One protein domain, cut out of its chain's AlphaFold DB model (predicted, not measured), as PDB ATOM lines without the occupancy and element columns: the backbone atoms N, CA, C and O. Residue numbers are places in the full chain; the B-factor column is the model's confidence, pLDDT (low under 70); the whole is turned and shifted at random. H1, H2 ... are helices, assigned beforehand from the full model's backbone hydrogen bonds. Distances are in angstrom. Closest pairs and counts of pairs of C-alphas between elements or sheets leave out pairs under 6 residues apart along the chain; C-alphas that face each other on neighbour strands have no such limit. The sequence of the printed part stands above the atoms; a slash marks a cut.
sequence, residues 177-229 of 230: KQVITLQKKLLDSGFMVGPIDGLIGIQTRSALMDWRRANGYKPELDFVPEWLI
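Overview. This is residues 177 to 229 of the 230 residues of an uncharacterized protein of Rhodospirillaceae bacterium (UniProt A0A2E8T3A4). Two helices, H1 and H2, meet at a steep angle, with the later part of H1 packed near Ala 207 of H2, and a last short helix, H3, packs on the earlier part of H1, away from H2. Two long loops join the three helices: residues 189 to 201 fold back from the end of H1 to the start of H2, and residues 215 to 225 lead from the end of H2 back to H3 beside H1. The printed part has 53 residues, with three named helices in the order H1, H2, H3 and no named strand; the class is all helix, and 29 of the 53 residues are in the helices. The whole is compact, with a radius of gyration of the C-alphas of 10.0 A, and rounded, with spans of 28 by 22 by 18 A.

Along the chain. H1 comes first, residues 177 to 188, and measures 16.6 A from first to last C-alpha; C-alpha 177 is at (-2.006, 20.387, -18.134). H2 is residues 202 to 214, the longest helix by residues, 18.2 A from first to last C-alpha, with C-alpha 202 at (-4.436, 36.959, -11.118). H3 is residues 226 to 229, 5.3 A long, and C-alpha 229 is at (1.592, 17.681, -8.201).

Arrangement. H1 touches H2 with residues 183 to 186 alone; the closest C-alphas are those of Leu 186 and Ala 207, 6.8 A apart. Their lines stand at a steep tilt of 54 degrees, the two helices run the same way, and their centres are 11.9 A apart. H1 touches H3 with residues 178 to 182 alone; the closest C-alphas are those of Gln 178 and Leu 228, 6.3 A apart. H2 and H3 are apart, with no C-alpha of the one within 8 A of the other. In H1 and H2 every pair of O of residue i and N of residue i+4 is within hydrogen-bond range, while H3, with four residues, is too short for such a pair and has its one O i to N i+3 pair within range.

Size, cuts and confidence. The two C-alphas farthest apart are those of Asp 197 and Gly 216, at 28.4 A, and the C-alphas of Lys 177 and Ile 229 are 10.9 A apart. The printed part has no cut. Both links are long, with 13 residues between H1 and H2 and 11 between H2 and H3; the C-alphas of residues 189 to 201 lie 8 to 14 A from the mean of the C-alphas. The mean pLDDT of the printed part is 74.8, and 12 residues are under 70: residues 195 to 203, of which 202 and 203 belong to H2, and residues 221 to 223.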
ATOM      1  N   LYS A 177      -1.020  21.412 -18.499       78.81
ATOM      2  CA  LYS A 177      -2.006  20.387 -18.134       78.81
ATOM      3  C   LYS A 177      -2.469  20.547 -16.684       78.81
ATOM      4  O   LYS A 177      -3.668  20.518 -16.430       78.81
ATOM      5  N   GLN A 178      -1.539  20.768 -15.755       80.94
ATOM      6  CA  GLN A 178      -1.865  21.010 -14.347       80.94
ATOM      7  C   GLN A 178      -2.665  22.306 -14.178       80.94
ATOM      8  O   GLN A 178      -3.669  22.321 -13.472       80.94
ATOM      9  N   VAL A 179      -2.304  23.383 -14.878       77.56
ATOM     10  CA  VAL A 179      -3.085  24.631 -14.827       77.56
ATOM     11  C   VAL A 179      -4.534  24.396 -15.270       77.56
ATOM     12  O   VAL A 179      -5.452  24.833 -14.578       77.56
ATOM     13  N   ILE A 180      -4.756  23.640 -16.349       77.62
ATOM     14  CA  ILE A 180      -6.105  23.284 -16.819       77.62
ATOM     15  C   ILE A 180      -6.852  22.446 -15.774       77.62
ATOM     16  O   ILE A 180      -8.004  22.739 -15.461       77.62
ATOM     17  N   THR A 181      -6.208  21.424 -15.200       84.75
ATOM     18  CA  THR A 181      -6.821  20.584 -14.157       84.75
ATOM     19  C   THR A 181      -7.236  21.408 -12.940       84.75
ATOM     20  O   THR A 181      -8.344  21.241 -12.427       84.75
ATOM     21  N   LEU A 182      -6.377  22.328 -12.496       83.25
ATOM     22  CA  LEU A 182      -6.690  23.246 -11.407       83.25
ATOM     23  C   LEU A 182      -7.897  24.116 -11.741       83.25
ATOM     24  O   LEU A 182      -8.818  24.239 -10.936       83.25
ATOM     25  N   GLN A 183      -7.895  24.703 -12.932       81.06
ATOM     26  CA  GLN A 183      -8.948  25.599 -13.370       81.06
ATOM     27  C   GLN A 183     -10.311  24.910 -13.461       81.06
ATOM     28  O   GLN A 183     -11.283  25.443 -12.931       81.06
ATOM     29  N   LYS A 184     -10.365  23.698 -14.031       82.56
ATOM     30  CA  LYS A 184     -11.589  22.881 -14.066       82.56
ATOM     31  C   LYS A 184     -12.123  22.622 -12.656       82.56
ATOM     32  O   LYS A 184     -13.288  22.887 -12.387       82.56
ATOM     33  N   LYS A 185     -11.259  22.238 -11.710       86.06
ATOM     34  CA  LYS A 185     -11.678  21.982 -10.321       86.06
ATOM     35  C   LYS A 185     -12.184  23.230  -9.592       86.06
ATOM     36  O   LYS A 185     -13.136  23.147  -8.810       86.06
ATOM     37  N   LEU A 186     -11.558  24.385  -9.823       83.56
ATOM     38  CA  LEU A 186     -12.028  25.662  -9.278       83.56
ATOM     39  C   LEU A 186     -13.405  26.023  -9.847       83.56
ATOM     40  O   LEU A 186     -14.293  26.418  -9.092       83.56
ATOM     41  N   LEU A 187     -13.605  25.799 -11.143       80.38
ATOM     42  CA  LEU A 187     -14.862  26.067 -11.829       80.38
ATOM     43  C   LEU A 187     -15.994  25.126 -11.395       80.38
ATOM     44  O   LEU A 187     -17.117  25.584 -11.149       80.38
ATOM     45  N   ASP A 188     -15.695  23.842 -11.187       81.50
ATOM     46  CA  ASP A 188     -16.615  22.867 -10.583       81.50
ATOM     47  C   ASP A 188     -17.024  23.289  -9.170       81.50
ATOM     48  O   ASP A 188     -18.190  23.179  -8.791       81.50
ATOM     49  N   SER A 189     -16.083  23.877  -8.428       82.31
ATOM     50  CA  SER A 189     -16.309  24.442  -7.094       82.31
ATOM     51  C   SER A 189     -17.003  25.816  -7.115       82.31
ATOM     52  O   SER A 189     -17.204  26.413  -6.061       82.31
ATOM     53  N   GLY A 190     -17.376  26.328  -8.293       79.31
ATOM     54  CA  GLY A 190     -18.131  27.573  -8.460       79.31
ATOM     55  C   GLY A 190     -17.290  28.846  -8.588       79.31
ATOM     56  O   GLY A 190     -17.855  29.941  -8.574       79.31
ATOM     57  N   PHE A 191     -15.969  28.735  -8.733       82.69
ATOM     58  CA  PHE A 191     -15.068  29.878  -8.880       82.69
ATOM     59  C   PHE A 191     -14.712  30.120 -10.351       82.69
ATOM     60  O   PHE A 191     -14.252  29.217 -11.042       82.69
ATOM     61  N   MET A 192     -14.877  31.358 -10.824       79.94
ATOM     62  CA  MET A 192     -14.447  31.741 -12.174       79.94
ATOM     63  C   MET A 192     -12.931  31.827 -12.252       79.94
ATOM     64  O   MET A 192     -12.296  32.428 -11.381       79.94
ATOM     65  N   VAL A 193     -12.362  31.301 -13.330       80.00
ATOM     66  CA  VAL A 193     -10.920  31.341 -13.565       80.00
ATOM     67  C   VAL A 193     -10.570  32.294 -14.702       80.00
ATOM     68  O   VAL A 193     -11.408  32.610 -15.546       80.00
ATOM     69  N   GLY A 194      -9.331  32.789 -14.698       73.00
ATOM     70  CA  GLY A 194      -8.777  33.562 -15.806       73.00
ATOM     71  C   GLY A 194      -8.243  32.670 -16.936       73.00
ATOM     72  O   GLY A 194      -8.286  31.442 -16.831       73.00
ATOM     73  N   PRO A 195      -7.707  33.275 -18.005       67.31
ATOM     74  CA  PRO A 195      -7.166  32.530 -19.136       67.31
ATOM     75  C   PRO A 195      -5.933  31.669 -18.805       67.31
ATOM     76  O   PRO A 195      -5.208  31.931 -17.845       67.31
ATOM     77  N   ILE A 196      -5.690  30.616 -19.603       61.72
ATOM     78  CA  ILE A 196      -4.569  29.661 -19.433       61.72
ATOM     79  C   ILE A 196      -3.296  30.199 -20.100       61.72
ATOM     80  O   ILE A 196      -2.837  29.664 -21.111       61.72
ATOM     81  N   ASP A 197      -2.714  31.285 -19.607       53.84
ATOM     82  CA  ASP A 197      -1.570  31.931 -20.283       53.84
ATOM     83  C   ASP A 197      -0.215  31.266 -19.971       53.84
ATOM     84  O   ASP A 197       0.822  31.914 -20.003       53.84
ATOM     85  N   GLY A 198      -0.193  29.977 -19.607       44.69
ATOM     86  CA  GLY A 198       0.998  29.328 -19.027       44.69
ATOM     87  C   GLY A 198       1.340  29.845 -17.623       44.69
ATOM     88  O   GLY A 198       2.293  29.389 -16.998       44.69
ATOM     89  N   LEU A 199       0.541  30.787 -17.125       48.12
ATOM     90  CA  LEU A 199       0.630  31.423 -15.828       48.12
ATOM     91  C   LEU A 199      -0.785  31.395 -15.270       48.12
ATOM     92  O   LEU A 199      -1.746  31.703 -15.975       48.12
ATOM     93  N   ILE A 200      -0.933  31.000 -14.013       52.81
ATOM     94  CA  ILE A 200      -2.196  31.150 -13.296       52.81
ATOM     95  C   ILE A 200      -2.435  32.662 -13.203       52.81
ATOM     96  O   ILE A 200      -1.818  33.336 -12.379       52.81
ATOM     97  N   GLY A 201      -3.278  33.202 -14.087       59.41
ATOM     98  CA  GLY A 201      -3.614  34.623 -14.086       59.41
ATOM     99  C   GLY A 201      -4.119  35.062 -12.708       59.41
ATOM    100  O   GLY A 201      -4.604  34.238 -11.925       59.41
ATOM    101  N   ILE A 202      -4.027  36.362 -12.408       61.59
ATOM    102  CA  ILE A 202      -4.436  36.959 -11.118       61.59
ATOM    103  C   ILE A 202      -5.805  36.426 -10.665       61.59
ATOM    104  O   ILE A 202      -5.985  36.098  -9.495       61.59
ATOM    105  N   GLN A 203      -6.728  36.228 -11.607       66.69
ATOM    106  CA  GLN A 203      -8.053  35.682 -11.346       66.69
ATOM    107  C   GLN A 203      -8.061  34.205 -10.935       66.69
ATOM    108  O   GLN A 203      -8.750  33.853  -9.984       66.69
ATOM    109  N   THR A 204      -7.287  33.328 -11.584       70.56
ATOM    110  CA  THR A 204      -7.175  31.921 -11.155       70.56
ATOM    111  C   THR A 204      -6.481  31.821  -9.795       70.56
ATOM    112  O   THR A 204      -6.857  30.986  -8.974       70.56
ATOM    113  N   ARG A 205      -5.518  32.709  -9.508       72.50
ATOM    114  CA  ARG A 205      -4.878  32.796  -8.188       72.50
ATOM    115  C   ARG A 205      -5.867  33.274  -7.126       72.50
ATOM    116  O   ARG A 205      -5.942  32.671  -6.062       72.50
ATOM    117  N   SER A 206      -6.662  34.303  -7.422       73.62
ATOM    118  CA  SER A 206      -7.735  34.774  -6.538       73.62
ATOM    119  C   SER A 206      -8.763  33.674  -6.283       73.62
ATOM    120  O   SER A 206      -9.081  33.396  -5.133       73.62
ATOM    121  N   ALA A 207      -9.203  32.981  -7.336       78.00
ATOM    122  CA  ALA A 207     -10.115  31.846  -7.240       78.00
ATOM    123  C   ALA A 207      -9.553  30.725  -6.355       78.00
ATOM    124  O   ALA A 207     -10.276  30.189  -5.519       78.00
ATOM    125  N   LEU A 208      -8.261  30.401  -6.475       79.31
ATOM    126  CA  LEU A 208      -7.599  29.433  -5.599       79.31
ATOM    127  C   LEU A 208      -7.567  29.902  -4.137       79.31
ATOM    128  O   LEU A 208      -7.830  29.110  -3.232       79.31
ATOM    129  N   MET A 209      -7.280  31.180  -3.892       80.94
ATOM    130  CA  MET A 209      -7.284  31.754  -2.542       80.94
ATOM    131  C   MET A 209      -8.681  31.729  -1.915       80.94
ATOM    132  O   MET A 209      -8.823  31.374  -0.744       80.94
ATOM    133  N   ASP A 210      -9.715  32.053  -2.690       83.06
ATOM    134  CA  ASP A 210     -11.104  32.025  -2.233       83.06
ATOM    135  C   ASP A 210     -11.593  30.591  -2.001       83.06
ATOM    136  O   ASP A 210     -12.208  30.311  -0.971       83.06
ATOM    137  N   TRP A 211     -11.224  29.656  -2.880       85.38
ATOM    138  CA  TRP A 211     -11.470  28.227  -2.690       85.38
ATOM    139  C   TRP A 211     -10.835  27.709  -1.395       85.38
ATOM    140  O   TRP A 211     -11.482  26.995  -0.631       85.38
ATOM    141  N   ARG A 212      -9.592  28.106  -1.090       85.12
ATOM    142  CA  ARG A 212      -8.913  27.732   0.162       85.12
ATOM    143  C   ARG A 212      -9.662  28.235   1.388       85.12
ATOM    144  O   ARG A 212      -9.931  27.440   2.285       85.12
ATOM    145  N   ARG A 213     -10.037  29.519   1.399       84.25
ATOM    146  CA  ARG A 213     -10.823  30.117   2.493       84.25
ATOM    147  C   ARG A 213     -12.138  29.368   2.700       84.25
ATOM    148  O   ARG A 213     -12.465  29.031   3.833       84.25
ATOM    149  N   ALA A 214     -12.847  29.060   1.614       84.81
ATOM    150  CA  ALA A 214     -14.113  28.328   1.661       84.81
ATOM    151  C   ALA A 214     -13.972  26.900   2.219       84.81
ATOM    152  O   ALA A 214     -14.927  26.366   2.772       84.81
ATOM    153  N   ASN A 215     -12.783  26.300   2.116       84.50
ATOM    154  CA  ASN A 215     -12.481  24.958   2.617       84.50
ATOM    155  C   ASN A 215     -11.664  24.965   3.929       84.50
ATOM    156  O   ASN A 215     -11.090  23.944   4.301       84.50
ATOM    157  N   GLY A 216     -11.590  26.102   4.633       83.00
ATOM    158  CA  GLY A 216     -10.938  26.203   5.946       83.00
ATOM    159  C   GLY A 216      -9.404  26.253   5.922       83.00
ATOM    160  O   GLY A 216      -8.773  26.155   6.973       83.00
ATOM    161  N   TYR A 217      -8.784  26.432   4.753       81.62
ATOM    162  CA  TYR A 217      -7.330  26.552   4.617       81.62
ATOM    163  C   TYR A 217      -6.867  28.015   4.683       81.62
ATOM    164  O   TYR A 217      -7.536  28.925   4.188       81.62
ATOM    165  N   LYS A 218      -5.662  28.251   5.223       79.31
ATOM    166  CA  LYS A 218      -5.025  29.579   5.188       79.31
ATOM    167  C   LYS A 218      -4.683  29.971   3.741       79.31
ATOM    168  O   LYS A 218      -4.063  29.168   3.045       79.31
ATOM    169  N   PRO A 219      -5.057  31.163   3.251       70.50
ATOM    170  CA  PRO A 219      -4.720  31.593   1.896       70.50
ATOM    171  C   PRO A 219      -3.207  31.848   1.792       70.50
ATOM    172  O   PRO A 219      -2.686  32.750   2.440       70.50
ATOM    173  N   GLU A 220      -2.511  31.052   0.984       72.69
ATOM    174  CA  GLU A 220      -1.064  31.141   0.768       72.69
ATOM    175  C   GLU A 220      -0.786  31.357  -0.717       72.69
ATOM    176  O   GLU A 220      -1.323  30.659  -1.575       72.69
ATOM    177  N   LEU A 221       0.038  32.364  -1.003       58.94
ATOM    178  CA  LEU A 221       0.259  32.910  -2.341       58.94
ATOM    179  C   LEU A 221       0.933  31.920  -3.305       58.94
ATOM    180  O   LEU A 221       0.641  31.979  -4.502       58.94
ATOM    181  N   ASP A 222       1.770  31.020  -2.787       63.56
ATOM    182  CA  ASP A 222       2.569  30.057  -3.564       63.56
ATOM    183  C   ASP A 222       2.113  28.606  -3.341       63.56
ATOM    184  O   ASP A 222       2.811  27.648  -3.667       63.56
ATOM    185  N   PHE A 223       0.919  28.429  -2.770       69.12
ATOM    186  CA  PHE A 223       0.370  27.110  -2.507       69.12
ATOM    187  C   PHE A 223      -0.026  26.407  -3.807       69.12
ATOM    188  O   PHE A 223      -0.924  26.850  -4.528       69.12
ATOM    189  N   VAL A 224       0.573  25.244  -4.044       70.12
ATOM    190  CA  VAL A 224       0.145  24.295  -5.070       70.12
ATOM    191  C   VAL A 224      -0.486  23.088  -4.364       70.12
ATOM    192  O   VAL A 224       0.169  22.474  -3.523       70.12
ATOM    193  N   PRO A 225      -1.750  22.729  -4.661       73.81
ATOM    194  CA  PRO A 225      -2.384  21.581  -4.021       73.81
ATOM    195  C   PRO A 225      -1.619  20.275  -4.277       73.81
ATOM    196  O   PRO A 225      -1.260  19.994  -5.414       73.81
ATOM    197  N   GLU A 226      -1.439  19.425  -3.260       77.62
ATOM    198  CA  GLU A 226      -0.708  18.154  -3.430       77.62
ATOM    199  C   GLU A 226      -1.307  17.245  -4.511       77.62
ATOM    200  O   GLU A 226      -0.572  16.595  -5.250       77.62
ATOM    201  N   TRP A 227      -2.639  17.223  -4.637       80.00
ATOM    202  CA  TRP A 227      -3.342  16.459  -5.676       80.00
ATOM    203  C   TRP A 227      -3.061  16.964  -7.096       80.00
ATOM    204  O   TRP A 227      -3.424  16.296  -8.053       80.00
ATOM    205  N   LEU A 228      -2.479  18.158  -7.233       75.06
ATOM    206  CA  LEU A 228      -2.112  18.745  -8.515       75.06
ATOM    207  C   LEU A 228      -0.683  18.370  -8.937       75.06
ATOM    208  O   LEU A 228      -0.359  18.452 -10.120       75.06
ATOM    209  N   ILE A 229       0.170  17.991  -7.980       73.25
ATOM    210  CA  ILE A 229       1.592  17.681  -8.201       73.25
ATOM    211  C   ILE A 229       1.833  16.166  -8.338       73.25
ATOM    212  O   ILE A 229       2.785  15.777  -9.009       73.25
TER     213      ILE A 229